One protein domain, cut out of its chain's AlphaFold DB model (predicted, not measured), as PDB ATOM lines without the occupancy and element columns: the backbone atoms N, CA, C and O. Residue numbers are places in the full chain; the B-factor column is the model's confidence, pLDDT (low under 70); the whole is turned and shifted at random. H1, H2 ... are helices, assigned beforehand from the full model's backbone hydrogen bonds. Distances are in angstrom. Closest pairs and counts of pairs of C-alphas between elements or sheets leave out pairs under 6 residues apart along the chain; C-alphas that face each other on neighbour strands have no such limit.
ATOM      1  N   VAL A  28      94.901 131.280 156.896       74.25
ATOM      2  CA  VAL A  28      95.776 131.662 158.009       74.25
ATOM      3  C   VAL A  28      96.802 132.666 157.491       74.25
ATOM      4  O   VAL A  28      97.540 132.381 156.553       74.25
ATOM      5  N   SER A  29      96.925 133.824 158.150       82.69
ATOM      6  CA  SER A  29      97.910 134.835 157.746       82.69
ATOM      7  C   SER A  29      99.350 134.346 157.957       82.69
ATOM      8  O   SER A  29      99.930 134.477 159.039       82.69
ATOM      9  N   GLY A  30      99.954 133.815 156.889       80.19
ATOM     10  CA  GLY A  30     101.351 133.375 156.879       80.19
ATOM     11  C   GLY A  30     102.345 134.522 157.093       80.19
ATOM     12  O   GLY A  30     103.371 134.337 157.743       80.19
ATOM     13  N   HIS A  31     102.015 135.731 156.626       83.44
ATOM     14  CA  HIS A  31     102.828 136.930 156.866       83.44
ATOM     15  C   HIS A  31     102.865 137.291 158.353       83.44
ATOM     16  O   HIS A  31     103.937 137.555 158.893       83.44
ATOM     17  N   ALA A  32     101.709 137.253 159.029       81.88
ATOM     18  CA  ALA A  32     101.653 137.469 160.470       81.88
ATOM     19  C   ALA A  32     102.448 136.386 161.212       81.88
ATOM     20  O   ALA A  32     103.256 136.717 162.075       81.88
ATOM     21  N   PHE A  33     102.291 135.116 160.828       85.00
ATOM     22  CA  PHE A  33     103.041 134.009 161.423       85.00
ATOM     23  C   PHE A  33     104.563 134.217 161.342       85.00
ATOM     24  O   PHE A  33     105.243 134.181 162.366       85.00
ATOM     25  N   MET A  34     105.092 134.495 160.146       86.31
ATOM     26  CA  MET A  34     106.533 134.677 159.934       86.31
ATOM     27  C   MET A  34     107.088 135.890 160.695       86.31
ATOM     28  O   MET A  34     108.154 135.792 161.300       86.31
ATOM     29  N   LEU A  35     106.367 137.020 160.703       86.38
ATOM     30  CA  LEU A  35     106.797 138.236 161.405       86.38
ATOM     31  C   LEU A  35     106.846 138.038 162.927       86.38
ATOM     32  O   LEU A  35     107.803 138.471 163.574       86.38
ATOM     33  N   VAL A  36     105.848 137.362 163.504       87.56
ATOM     34  CA  VAL A  36     105.835 137.038 164.940       87.56
ATOM     35  C   VAL A  36     106.953 136.050 165.279       87.56
ATOM     36  O   VAL A  36     107.676 136.257 166.250       87.56
ATOM     37  N   LEU A  37     107.137 134.998 164.476       87.81
ATOM     38  CA  LEU A  37     108.152 133.978 164.742       87.81
ATOM     39  C   LEU A  37     109.575 134.556 164.676       87.81
ATOM     40  O   LEU A  37     110.372 134.342 165.588       87.81
ATOM     41  N   ALA A  38     109.879 135.334 163.633       88.25
ATOM     42  CA  ALA A  38     111.192 135.950 163.459       88.25
ATOM     43  C   ALA A  38     111.506 136.975 164.562       88.25
ATOM     44  O   ALA A  38     112.617 136.992 165.094       88.25
ATOM     45  N   SER A  39     110.528 137.804 164.942       87.94
ATOM     46  CA  SER A  39     110.708 138.780 166.024       87.94
ATOM     47  C   SER A  39     110.911 138.103 167.382       87.94
ATOM     48  O   SER A  39     111.805 138.504 168.126       87.94
ATOM     49  N   ALA A  40     110.164 137.036 167.680       85.94
ATOM     50  CA  ALA A  40     110.351 136.259 168.900       85.94
ATOM     51  C   ALA A  40     111.762 135.653 168.979       85.94
ATOM     52  O   ALA A  40     112.423 135.807 170.002       85.94
ATOM     53  N   PHE A  41     112.260 135.031 167.904       86.69
ATOM     54  CA  PHE A  41     113.609 134.447 167.887       86.69
ATOM     55  C   PHE A  41     114.699 135.481 168.167       86.69
ATOM     56  O   PHE A  41     115.572 135.240 169.000       86.69
ATOM     57  N   LEU A  42     114.615 136.657 167.538       86.44
ATOM     58  CA  LEU A  42     115.581 137.733 167.763       86.44
ATOM     59  C   LEU A  42     115.556 138.249 169.209       86.44
ATOM     60  O   LEU A  42     116.611 138.490 169.793       86.44
ATOM     61  N   VAL A  43     114.368 138.407 169.800       84.56
ATOM     62  CA  VAL A  43     114.226 138.893 171.181       84.56
ATOM     63  C   VAL A  43     114.707 137.853 172.193       84.56
ATOM     64  O   VAL A  43     115.415 138.212 173.134       84.56
ATOM     65  N   PHE A  44     114.370 136.574 172.013       84.25
ATOM     66  CA  PHE A  44     114.807 135.522 172.936       84.25
ATOM     67  C   PHE A  44     116.315 135.277 172.885       84.25
ATOM     68  O   PHE A  44     116.920 135.076 173.937       84.25
ATOM     69  N   GLU A  45     116.929 135.340 171.703       83.56
ATOM     70  CA  GLU A  45     118.385 135.232 171.569       83.56
ATOM     71  C   GLU A  45     119.096 136.418 172.235       83.56
ATOM     72  O   GLU A  45     120.065 136.244 172.976       83.56
ATOM     73  N   LEU A  46     118.565 137.632 172.049       81.19
ATOM     74  CA  LEU A  46     119.091 138.824 172.706       81.19
ATOM     75  C   LEU A  46     119.006 138.714 174.237       81.19
ATOM     76  O   LEU A  46     119.969 139.045 174.924       81.19
ATOM     77  N   LEU A  47     117.877 138.235 174.774       78.56
ATOM     78  CA  LEU A  47     117.692 138.027 176.213       78.56
ATOM     79  C   LEU A  47     118.662 136.974 176.768       78.56
ATOM     80  O   LEU A  47     119.288 137.222 177.798       78.56
ATOM     81  N   GLY A  48     118.837 135.845 176.073       73.06
ATOM     82  CA  GLY A  48     119.818 134.819 176.442       73.06
ATOM     83  C   GLY A  48     121.237 135.385 176.515       73.06
ATOM     84  O   GLY A  48     121.898 135.271 177.544       73.06
ATOM     85  N   SER A  49     121.654 136.130 175.487       68.38
ATOM     86  CA  SER A  49     122.985 136.746 175.450       68.38
ATOM     87  C   SER A  49     123.223 137.773 176.564       68.38
ATOM     88  O   SER A  49     124.372 137.958 176.959       68.38
ATOM     89  N   THR A  50     122.190 138.460 177.066       64.88
ATOM     90  CA  THR A  50     122.360 139.406 178.185       64.88
ATOM     91  C   THR A  50     122.556 138.717 179.531       64.88
ATOM     92  O   THR A  50     123.328 139.217 180.344       64.88
ATOM     93  N   VAL A  51     121.917 137.564 179.749       60.78
ATOM     94  CA  VAL A  51     122.046 136.796 180.998       60.78
ATOM     95  C   VAL A  51     123.437 136.165 181.108       60.78
ATOM     96  O   VAL A  51     124.055 136.224 182.166       60.78
ATOM     97  N   SER A  52     123.990 135.655 180.003       54.12
ATOM     98  CA  SER A  52     125.322 135.027 179.990       54.12
ATOM     99  C   SER A  52     126.479 136.018 180.225       54.12
ATOM    100  O   SER A  52     127.586 135.599 180.560       54.12
ATOM    101  N   VAL A  53     126.252 137.328 180.055       55.88
ATOM    102  CA  VAL A  53     127.233 138.378 180.393       55.88
ATOM    103  C   VAL A  53     127.191 138.719 181.883       55.88
ATOM    104  O   VAL A  53     128.239 138.983 182.463       55.88
ATOM    105  N   ASP A  54     126.014 138.680 182.506       51.88
ATOM    106  CA  ASP A  54     125.834 138.971 183.933       51.88
ATOM    107  C   ASP A  54     126.495 137.889 184.809       51.88
ATOM    108  O   ASP A  54     127.297 138.196 185.683       51.88
ATOM    109  N   GLU A  55     126.301 136.610 184.461       49.88
ATOM    110  CA  GLU A  55     126.869 135.466 185.200       49.88
ATOM    111  C   GLU A  55     128.409 135.389 185.116       49.88
ATOM    112  O   GLU A  55     129.063 134.820 185.988       49.88
ATOM    113  N   LYS A  56     129.013 136.000 184.087       46.47
ATOM    114  CA  LYS A  56     130.473 136.049 183.905       46.47
ATOM    115  C   LYS A  56     131.145 137.225 184.612       46.47
ATOM    116  O   LYS A  56     132.361 137.200 184.768       46.47
ATOM    117  N   GLY A  77     131.725 146.645 180.206       56.00
ATOM    118  CA  GLY A  77     131.948 145.264 179.745       56.00
ATOM    119  C   GLY A  77     131.398 144.963 178.339       56.00
ATOM    120  O   GLY A  77     131.316 143.810 177.927       56.00
ATOM    121  N   GLN A  78     130.991 145.990 177.581       58.00
ATOM    122  CA  GLN A  78     130.271 145.839 176.314       58.00
ATOM    123  C   GLN A  78     131.045 146.462 175.152       58.00
ATOM    124  O   GLN A  78     131.304 147.671 175.135       58.00
ATOM    125  N   SER A  79     131.364 145.642 174.148       68.44
ATOM    126  CA  SER A  79     131.956 146.120 172.900       68.44
ATOM    127  C   SER A  79     130.985 147.081 172.186       68.44
ATOM    128  O   SER A  79     129.762 146.891 172.237       68.44
ATOM    129  N   PRO A  80     131.480 148.128 171.501       73.44
ATOM    130  CA  PRO A  80     130.627 149.038 170.728       73.44
ATOM    131  C   PRO A  80     129.797 148.297 169.663       73.44
ATOM    132  O   PRO A  80     128.654 148.669 169.400       73.44
ATOM    133  N   ALA A  81     130.328 147.192 169.128       75.75
ATOM    134  CA  ALA A  81     129.620 146.297 168.216       75.75
ATOM    135  C   ALA A  81     128.413 145.597 168.875       75.75
ATOM    136  O   ALA A  81     127.360 145.500 168.250       75.75
ATOM    137  N   ALA A  82     128.523 145.172 170.141       76.12
ATOM    138  CA  ALA A  82     127.422 144.543 170.878       76.12
ATOM    139  C   ALA A  82     126.291 145.530 171.219       76.12
ATOM    140  O   ALA A  82     125.112 145.177 171.206       76.12
ATOM    141  N   LYS A  83     126.627 146.799 171.494       80.25
ATOM    142  CA  LYS A  83     125.610 147.850 171.672       80.25
ATOM    143  C   LYS A  83     124.861 148.108 170.362       80.25
ATOM    144  O   LYS A  83     123.636 148.192 170.368       80.25
ATOM    145  N   LEU A  84     125.583 148.180 169.242       86.19
ATOM    146  CA  LEU A  84     124.979 148.384 167.928       86.19
ATOM    147  C   LEU A  84     124.080 147.210 167.517       86.19
ATOM    148  O   LEU A  84     122.964 147.446 167.058       86.19
ATOM    149  N   SER A  85     124.522 145.965 167.723       84.75
ATOM    150  CA  SER A  85     123.724 144.778 167.390       84.75
ATOM    151  C   SER A  85     122.437 144.706 168.214       84.75
ATOM    152  O   SER A  85     121.370 144.478 167.651       84.75
ATOM    153  N   ARG A  86     122.492 144.999 169.520       83.12
ATOM    154  CA  ARG A  86     121.294 145.081 170.372       83.12
ATOM    155  C   ARG A  86     120.309 146.140 169.882       83.12
ATOM    156  O   ARG A  86     119.114 145.871 169.783       83.12
ATOM    157  N   ASN A  87     120.796 147.340 169.574       85.88
ATOM    158  CA  ASN A  87     119.946 148.417 169.070       85.88
ATOM    159  C   ASN A  87     119.339 148.062 167.706       85.88
ATOM    160  O   ASN A  87     118.172 148.358 167.461       85.88
ATOM    161  N   PHE A  88     120.102 147.385 166.846       89.56
ATOM    162  CA  PHE A  88     119.618 146.879 165.566       89.56
ATOM    163  C   PHE A  88     118.494 145.851 165.747       89.56
ATOM    164  O   PHE A  88     117.459 145.970 165.097       89.56
ATOM    165  N   VAL A  89     118.641 144.899 166.675       89.12
ATOM    166  CA  VAL A  89     117.591 143.914 166.984       89.12
ATOM    167  C   VAL A  89     116.300 144.598 167.441       89.12
ATOM    168  O   VAL A  89     115.229 144.274 166.931       89.12
ATOM    169  N   TRP A  90     116.386 145.590 168.333       88.00
ATOM    170  CA  TRP A  90     115.212 146.359 168.764       88.00
ATOM    171  C   TRP A  90     114.569 147.158 167.625       88.00
ATOM    172  O   TRP A  90     113.341 147.210 167.533       88.00
ATOM    173  N   ALA A  91     115.374 147.737 166.731       91.81
ATOM    174  CA  ALA A  91     114.868 148.432 165.551       91.81
ATOM    175  C   ALA A  91     114.122 147.476 164.604       91.81
ATOM    176  O   ALA A  91     113.022 147.794 164.152       91.81
ATOM    177  N   VAL A  92     114.677 146.285 164.350       90.75
ATOM    178  CA  VAL A  92     114.037 145.252 163.521       90.75
ATOM    179  C   VAL A  92     112.759 144.736 164.178       90.75
ATOM    180  O   VAL A  92     111.740 144.632 163.503       90.75
ATOM    181  N   ALA A  93     112.761 144.485 165.490       89.44
ATOM    182  CA  ALA A  93     111.565 144.063 166.217       89.44
ATOM    183  C   ALA A  93     110.441 145.112 166.132       89.44
ATOM    184  O   ALA A  93     109.291 144.765 165.856       89.44
ATOM    185  N   GLY A  94     110.776 146.399 166.285       88.88
ATOM    186  CA  GLY A  94     109.831 147.504 166.097       88.88
ATOM    187  C   GLY A  94     109.305 147.601 164.661       88.88
ATOM    188  O   GLY A  94     108.108 147.804 164.453       88.88
ATOM    189  N   LEU A  95     110.167 147.388 163.663       90.81
ATOM    190  CA  LEU A  95     109.769 147.348 162.255       90.81
ATOM    191  C   LEU A  95     108.823 146.171 161.964       90.81
ATOM    192  O   LEU A  95     107.796 146.356 161.313       90.81
ATOM    193  N   CYS A  96     109.124 144.976 162.482       86.75
ATOM    194  CA  CYS A  96     108.264 143.799 162.361       86.75
ATOM    195  C   CYS A  96     106.903 144.025 163.030       86.75
ATOM    196  O   CYS A  96     105.875 143.676 162.450       86.75
ATOM    197  N   TRP A  97     106.885 144.658 164.206       85.75
ATOM    198  CA  TRP A  97     105.654 145.051 164.891       85.75
ATOM    199  C   TRP A  97     104.814 146.023 164.052       85.75
ATOM    200  O   TRP A  97     103.607 145.841 163.894       85.75
ATOM    201  N   TRP A  98     105.453 147.024 163.445       87.19
ATOM    202  CA  TRP A  98     104.788 147.974 162.553       87.19
ATOM    203  C   TRP A  98     104.214 147.305 161.294       87.19
ATOM    204  O   TRP A  98     103.085 147.592 160.893       87.19
ATOM    205  N   MET A  99     104.949 146.370 160.686       88.62
ATOM    206  CA  MET A  99     104.456 145.584 159.548       88.62
ATOM    207  C   MET A  99     103.258 144.704 159.935       88.62
ATOM    208  O   MET A  99     102.291 144.600 159.175       88.62
ATOM    209  N   LEU A 100     103.272 144.123 161.136       82.94
ATOM    210  CA  LEU A 100     102.134 143.394 161.707       82.94
ATOM    211  C   LEU A 100     100.899 144.281 161.862       82.94
ATOM    212  O   LEU A 100      99.794 143.866 161.530       82.94
ATOM    213  N   LEU A 101     101.084 145.519 162.319       83.62
ATOM    214  CA  LEU A 101      99.999 146.488 162.433       83.62
ATOM    215  C   LEU A 101      99.431 146.848 161.052       83.62
ATOM    216  O   LEU A 101      98.216 146.819 160.866       83.62
ATOM    217  N   MET A 102     100.283 147.131 160.064       79.75
ATOM    218  CA  MET A 102      99.837 147.492 158.710       79.75
ATOM    219  C   MET A 102      99.075 146.356 158.021       79.75
ATOM    220  O   MET A 102      97.999 146.571 157.458       79.75
ATOM    221  N   THR A 103      99.575 145.127 158.133       74.44
ATOM    222  CA  THR A 103      98.865 143.925 157.662       74.44
ATOM    223  C   THR A 103      97.588 143.667 158.478       74.44
ATOM    224  O   THR A 103      96.560 143.226 157.952       74.44
ATOM    225  N   GLY A 104      97.614 144.035 159.760       73.38
ATOM    226  CA  GLY A 104      96.510 144.012 160.711       73.38
ATOM    227  C   GLY A 104      95.362 144.980 160.410       73.38
ATOM    228  O   GLY A 104      94.227 144.693 160.786       73.38
ATOM    229  N   ILE A 105      95.598 146.059 159.672       76.69
ATOM    230  CA  ILE A 105      94.558 147.046 159.340       76.69
ATOM    231  C   ILE A 105      93.939 146.782 157.963       76.69
ATOM    232  O   ILE A 105      92.737 146.957 157.797       76.69
ATOM    233  N   TRP A 106      94.731 146.319 156.990       71.12
ATOM    234  CA  TRP A 106      94.326 146.344 155.577       71.12
ATOM    235  C   TRP A 106      93.828 145.017 154.978       71.12
ATOM    236  O   TRP A 106      93.131 145.052 153.969       71.12
ATOM    237  N   PHE A 107      94.144 143.852 155.560       66.56
ATOM    238  CA  PHE A 107      93.882 142.547 154.911       66.56
ATOM    239  C   PHE A 107      93.304 141.493 155.855       66.56
ATOM    240  O   PHE A 107      93.793 141.425 156.962       66.56
ATOM    241  N   HIS A 108      92.421 140.585 155.418       67.19
ATOM    242  CA  HIS A 108      91.842 139.462 156.204       67.19
ATOM    243  C   HIS A 108      90.895 139.858 157.349       67.19
ATOM    244  O   HIS A 108      90.941 140.963 157.895       67.19
ATOM    245  N   THR A 109      90.043 138.913 157.744       77.19
ATOM    246  CA  THR A 109      89.156 139.031 158.906       77.19
ATOM    247  C   THR A 109      89.939 138.935 160.224       77.19
ATOM    248  O   THR A 109      91.057 138.419 160.282       77.19
ATOM    249  N   PHE A 110      89.372 139.441 161.325       72.31
ATOM    250  CA  PHE A 110      90.035 139.430 162.639       72.31
ATOM    251  C   PHE A 110      90.399 138.009 163.119       72.31
ATOM    252  O   PHE A 110      91.470 137.807 163.692       72.31
ATOM    253  N   LEU A 111      89.548 137.013 162.841       69.75
ATOM    254  CA  LEU A 111      89.772 135.621 163.251       69.75
ATOM    255  C   LEU A 111      90.906 134.943 162.470       69.75
ATOM    256  O   LEU A 111      91.696 134.198 163.051       69.75
ATOM    257  N   GLU A 112      91.048 135.245 161.182       73.38
ATOM    258  CA  GLU A 112      92.160 134.761 160.352       73.38
ATOM    259  C   GLU A 112      93.510 135.276 160.870       73.38
ATOM    260  O   GLU A 112      94.480 134.520 160.976       73.38
ATOM    261  N   LYS A 113      93.560 136.533 161.324       72.38
ATOM    262  CA  LYS A 113      94.758 137.125 161.945       72.38
ATOM    263  C   LYS A 113      95.063 136.529 163.312       72.38
ATOM    264  O   LYS A 113      96.219 136.223 163.598       72.38
ATOM    265  N   ALA A 114      94.034 136.342 164.139       77.19
ATOM    266  CA  ALA A 114      94.180 135.729 165.454       77.19
ATOM    267  C   ALA A 114      94.736 134.304 165.338       77.19
ATOM    268  O   ALA A 114      95.612 133.929 166.110       77.19
ATOM    269  N   SER A 115      94.303 133.538 164.331       81.31
ATOM    270  CA  SER A 115      94.818 132.185 164.106       81.31
ATOM    271  C   SER A 115      96.316 132.167 163.770       81.31
ATOM    272  O   SER A 115      97.058 131.397 164.375       81.31
ATOM    273  N   GLY A 116      96.793 133.066 162.899       80.50
ATOM    274  CA  GLY A 116      98.218 133.170 162.562       80.50
ATOM    275  C   GLY A 116      99.082 133.591 163.754       80.50
ATOM    276  O   GLY A 116     100.144 133.013 163.986       80.50
ATOM    277  N   LEU A 117      98.592 134.542 164.560       83.81
ATOM    278  CA  LEU A 117      99.249 134.967 165.799       83.81
ATOM    279  C   LEU A 117      99.321 133.824 166.822       83.81
ATOM    280  O   LEU A 117     100.380 133.576 167.392       83.81
ATOM    281  N   LEU A 118      98.212 133.113 167.042       85.12
ATOM    282  CA  LEU A 118      98.146 132.009 167.999       85.12
ATOM    283  C   LEU A 118      99.060 130.851 167.600       85.12
ATOM    284  O   LEU A 118      99.751 130.310 168.458       85.12
ATOM    285  N   ILE A 119      99.112 130.500 166.312       86.50
ATOM    286  CA  ILE A 119     100.009 129.452 165.811       86.50
ATOM    287  C   ILE A 119     101.473 129.863 166.005       86.50
ATOM    288  O   ILE A 119     102.285 129.047 166.442       86.50
ATOM    289  N   ALA A 120     101.816 131.129 165.751       87.00
ATOM    290  CA  ALA A 120     103.166 131.627 165.996       87.00
ATOM    291  C   ALA A 120     103.531 131.580 167.486       87.00
ATOM    292  O   ALA A 120     104.591 131.072 167.840       87.00
ATOM    293  N   LEU A 121     102.640 132.032 168.373       86.06
ATOM    294  CA  LEU A 121     102.860 131.959 169.821       86.06
ATOM    295  C   LEU A 121     102.957 130.513 170.320       86.06
ATOM    296  O   LEU A 121     103.793 130.222 171.172       86.06
ATOM    297  N   ALA A 122     102.159 129.598 169.770       87.62
ATOM    298  CA  ALA A 122     102.245 128.175 170.079       87.62
ATOM    299  C   ALA A 122     103.599 127.585 169.650       87.62
ATOM    300  O   ALA A 122     104.209 126.841 170.419       87.62
ATOM    301  N   ALA A 123     104.110 127.956 168.471       87.06
ATOM    302  CA  ALA A 123     105.439 127.550 168.015       87.06
ATOM    303  C   ALA A 123     106.543 128.087 168.940       87.06
ATOM    304  O   ALA A 123     107.418 127.338 169.372       87.06
ATOM    305  N   VAL A 124     106.466 129.363 169.321       86.38
ATOM    306  CA  VAL A 124     107.396 129.989 170.271       86.38
ATOM    307  C   VAL A 124     107.352 129.285 171.631       86.38
ATOM    308  O   VAL A 124     108.396 128.964 172.198       86.38
ATOM    309  N   TYR A 125     106.156 128.984 172.141       85.38
ATOM    310  CA  TYR A 125     105.960 128.240 173.385       85.38
ATOM    311  C   TYR A 125     106.599 126.846 173.319       85.38
ATOM    312  O   TYR A 125     107.321 126.453 174.241       85.38
ATOM    313  N   ALA A 126     106.395 126.128 172.209       85.50
ATOM    314  CA  ALA A 126     106.965 124.804 171.970       85.50
ATOM    315  C   ALA A 126     108.503 124.801 171.917       85.50
ATOM    316  O   ALA A 126     109.117 123.812 172.322       85.50
ATOM    317  N   ILE A 127     109.112 125.894 171.443       84.69
ATOM    318  CA  ILE A 127     110.565 126.025 171.261       84.69
ATOM    319  C   ILE A 127     111.261 126.570 172.516       84.69
ATOM    320  O   ILE A 127     112.313 126.064 172.885       84.69
ATOM    321  N   TYR A 128     110.705 127.573 173.203       81.44
ATOM    322  CA  TYR A 128     111.401 128.250 174.313       81.44
ATOM    323  C   TYR A 128     110.918 127.850 175.709       81.44
ATOM    324  O   TYR A 128     111.702 127.888 176.665       81.44
ATOM    325  N   LEU A 129     109.643 127.473 175.858       80.88
ATOM    326  CA  LEU A 129     109.036 127.205 177.167       80.88
ATOM    327  C   LEU A 129     108.900 125.709 177.462       80.88
ATOM    328  O   LEU A 129     109.171 125.259 178.574       80.88
ATOM    329  N   LEU A 130     108.535 124.919 176.457       80.56
ATOM    330  CA  LEU A 130     108.326 123.474 176.577       80.56
ATOM    331  C   LEU A 130     109.617 122.698 176.912       80.56
ATOM    332  O   LEU A 130     109.572 121.818 177.781       80.56
ATOM    333  N   PRO A 131     110.794 123.068 176.359       78.50
ATOM    334  CA  PRO A 131     112.063 122.530 176.828       78.50
ATOM    335  C   PRO A 131     112.384 122.965 178.262       78.50
ATOM    336  O   PRO A 131     113.145 122.292 178.936       78.50
ATOM    337  N   ARG A 132     111.819 124.045 178.817       74.12
ATOM    338  CA  ARG A 132     112.044 124.374 180.238       74.12
ATOM    339  C   ARG A 132     111.254 123.466 181.182       74.12
ATOM    340  O   ARG A 132     111.803 123.079 182.214       74.12
ATOM    341  N   SER A 133     110.033 123.060 180.832       78.94
ATOM    342  CA  SER A 133     109.208 122.231 181.727       78.94
ATOM    343  C   SER A 133     109.525 120.733 181.658       78.94
ATOM    344  O   SER A 133     109.442 120.054 182.678       78.94
ATOM    345  N   SER A 134     109.930 120.210 180.492       79.56
ATOM    346  CA  SER A 134     110.063 118.762 180.279       79.56
ATOM    347  C   SER A 134     111.476 118.336 179.829       79.56
ATOM    348  O   SER A 134     111.948 118.757 178.770       79.56
ATOM    349  N   PRO A 135     112.176 117.468 180.593       78.62
ATOM    350  CA  PRO A 135     113.502 116.962 180.222       78.62
ATOM    351  C   PRO A 135     113.516 116.166 178.913       78.62
ATOM    352  O   PRO A 135     114.462 116.278 178.142       78.62
ATOM    353  N   SER A 136     112.460 115.399 178.636       81.62
ATOM    354  CA  SER A 136     112.374 114.577 177.425       81.62
ATOM    355  C   SER A 136     112.321 115.418 176.149       81.62
ATOM    356  O   SER A 136     112.913 115.044 175.143       81.62
ATOM    357  N   TRP A 137     111.659 116.578 176.195       79.81
ATOM    358  CA  TRP A 137     111.549 117.486 175.051       79.81
ATOM    359  C   TRP A 137     112.852 118.253 174.797       79.81
ATOM    360  O   TRP A 137     113.229 118.472 173.644       79.81
ATOM    361  N   ARG A 138     113.604 118.577 175.864       79.56
ATOM    362  CA  ARG A 138     114.956 119.165 175.752       79.56
ATOM    363  C   ARG A 138     115.897 118.321 174.910       79.56
ATOM    364  O   ARG A 138     116.672 118.879 174.146       79.56
ATOM    365  N   ASN A 139     115.824 117.000 175.037       80.88
ATOM    366  CA  ASN A 139     116.736 116.097 174.335       80.88
ATOM    367  C   ASN A 139     116.503 116.064 172.815       80.88
ATOM    368  O   ASN A 139     117.379 115.609 172.087       80.88
ATOM    369  N   VAL A 140     115.347 116.537 172.334       84.31
ATOM    370  CA  VAL A 140     115.018 116.579 170.900       84.31
ATOM    371  C   VAL A 140     115.351 117.941 170.292       84.31
ATOM    372  O   VAL A 140     115.978 118.003 169.239       84.31
ATOM    373  N   ILE A 141     114.934 119.032 170.943       80.50
ATOM    374  CA  ILE A 141     115.018 120.396 170.382       80.50
ATOM    375  C   ILE A 141     116.271 121.152 170.851       80.50
ATOM    376  O   ILE A 141     116.707 122.097 170.197       80.50
ATOM    377  N   GLY A 142     116.882 120.738 171.961       76.88
ATOM    378  CA  GLY A 142     117.951 121.490 172.614       76.88
ATOM    379  C   GLY A 142     117.425 122.666 173.444       76.88
ATOM    380  O   GLY A 142     116.227 122.787 173.709       76.88
ATOM    381  N   ILE A 143     118.342 123.519 173.913       73.50
ATOM    382  CA  ILE A 143     118.026 124.702 174.725       73.50
ATOM    383  C   ILE A 143     118.446 125.948 173.935       73.50
ATOM    384  O   ILE A 143     119.637 126.248 173.900       73.50
ATOM    385  N   PRO A 144     117.503 126.658 173.293       65.69
ATOM    386  CA  PRO A 144     117.808 127.900 172.588       65.69
ATOM    387  C   PRO A 144     118.071 129.054 173.573       65.69
ATOM    388  O   PRO A 144     117.405 129.144 174.611       65.69
ATOM    389  N   GLY A 145     119.012 129.945 173.235       62.12
ATOM    390  CA  GLY A 145     119.331 131.152 174.010       62.12
ATOM    391  C   GLY A 145     120.095 130.902 175.317       62.12
ATOM    392  O   GLY A 145     119.709 131.447 176.353       62.12
ATOM    393  N   ARG A 146     121.129 130.053 175.282       51.47
ATOM    394  CA  ARG A 146     122.110 129.874 176.365       51.47
ATOM    395  C   ARG A 146     123.440 130.523 175.996       51.47
ATOM    396  O   ARG A 146     123.859 130.301 174.842       51.47
TER     397      ARG A 146
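AT A GLANCE: This is residues 28 to 56 and 77 to 146 of the 146 residues of an uncharacterized protein of Coccidioides immitis RMSCC 3703 (UniProt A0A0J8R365). Long helix H1 is the middle of a flat, splayed layer: antiparallel H2 runs along one side, while H3 starts on the other and diverges, short H4 turning off its far end. The 99 printed residues hold four named helices, H1 to H4 in order, all helix; the whole is loose, radius of gyration of the C-alphas 15.9 A, spanning 48 by 39 by 14 A.

HOW THE PARTS SIT: H1, residues 30 to 56, touches H2, residues 80 to 106, closest C-alphas Ser 39 and Ala 93, 5.4 A, at a shallow tilt of 25 degrees, opposite ways. H3, residues 110 to 133, touches H1 with 113 to 124 alone, closest C-alphas Gly 116 and Phe 33, 5.0 A. H4, residues 135 to 141, touches H3, closest C-alphas Arg 138 and Pro 131, 4.6 A. O i to N i+4 pairs are within hydrogen-bond range throughout H2, and in 21 of 23 in H1, 17 of 20 in H3, 2 of 3 in H4.

IN THESE COORDINATES: Find C-alpha 30 at (101.351, 133.375, 156.879); H1 runs 39.8 A from there. H2 spans 39.4 A, H3 32.1 A; H4 ends at C-alpha 141, (115.018, 120.396, 170.382).

THE WHOLE: Residues 57 to 76 are cut out, a 10.2 A gap between C-alphas 56 and 77; pLDDT is under 70 at 17 residues, among them 49 to 56.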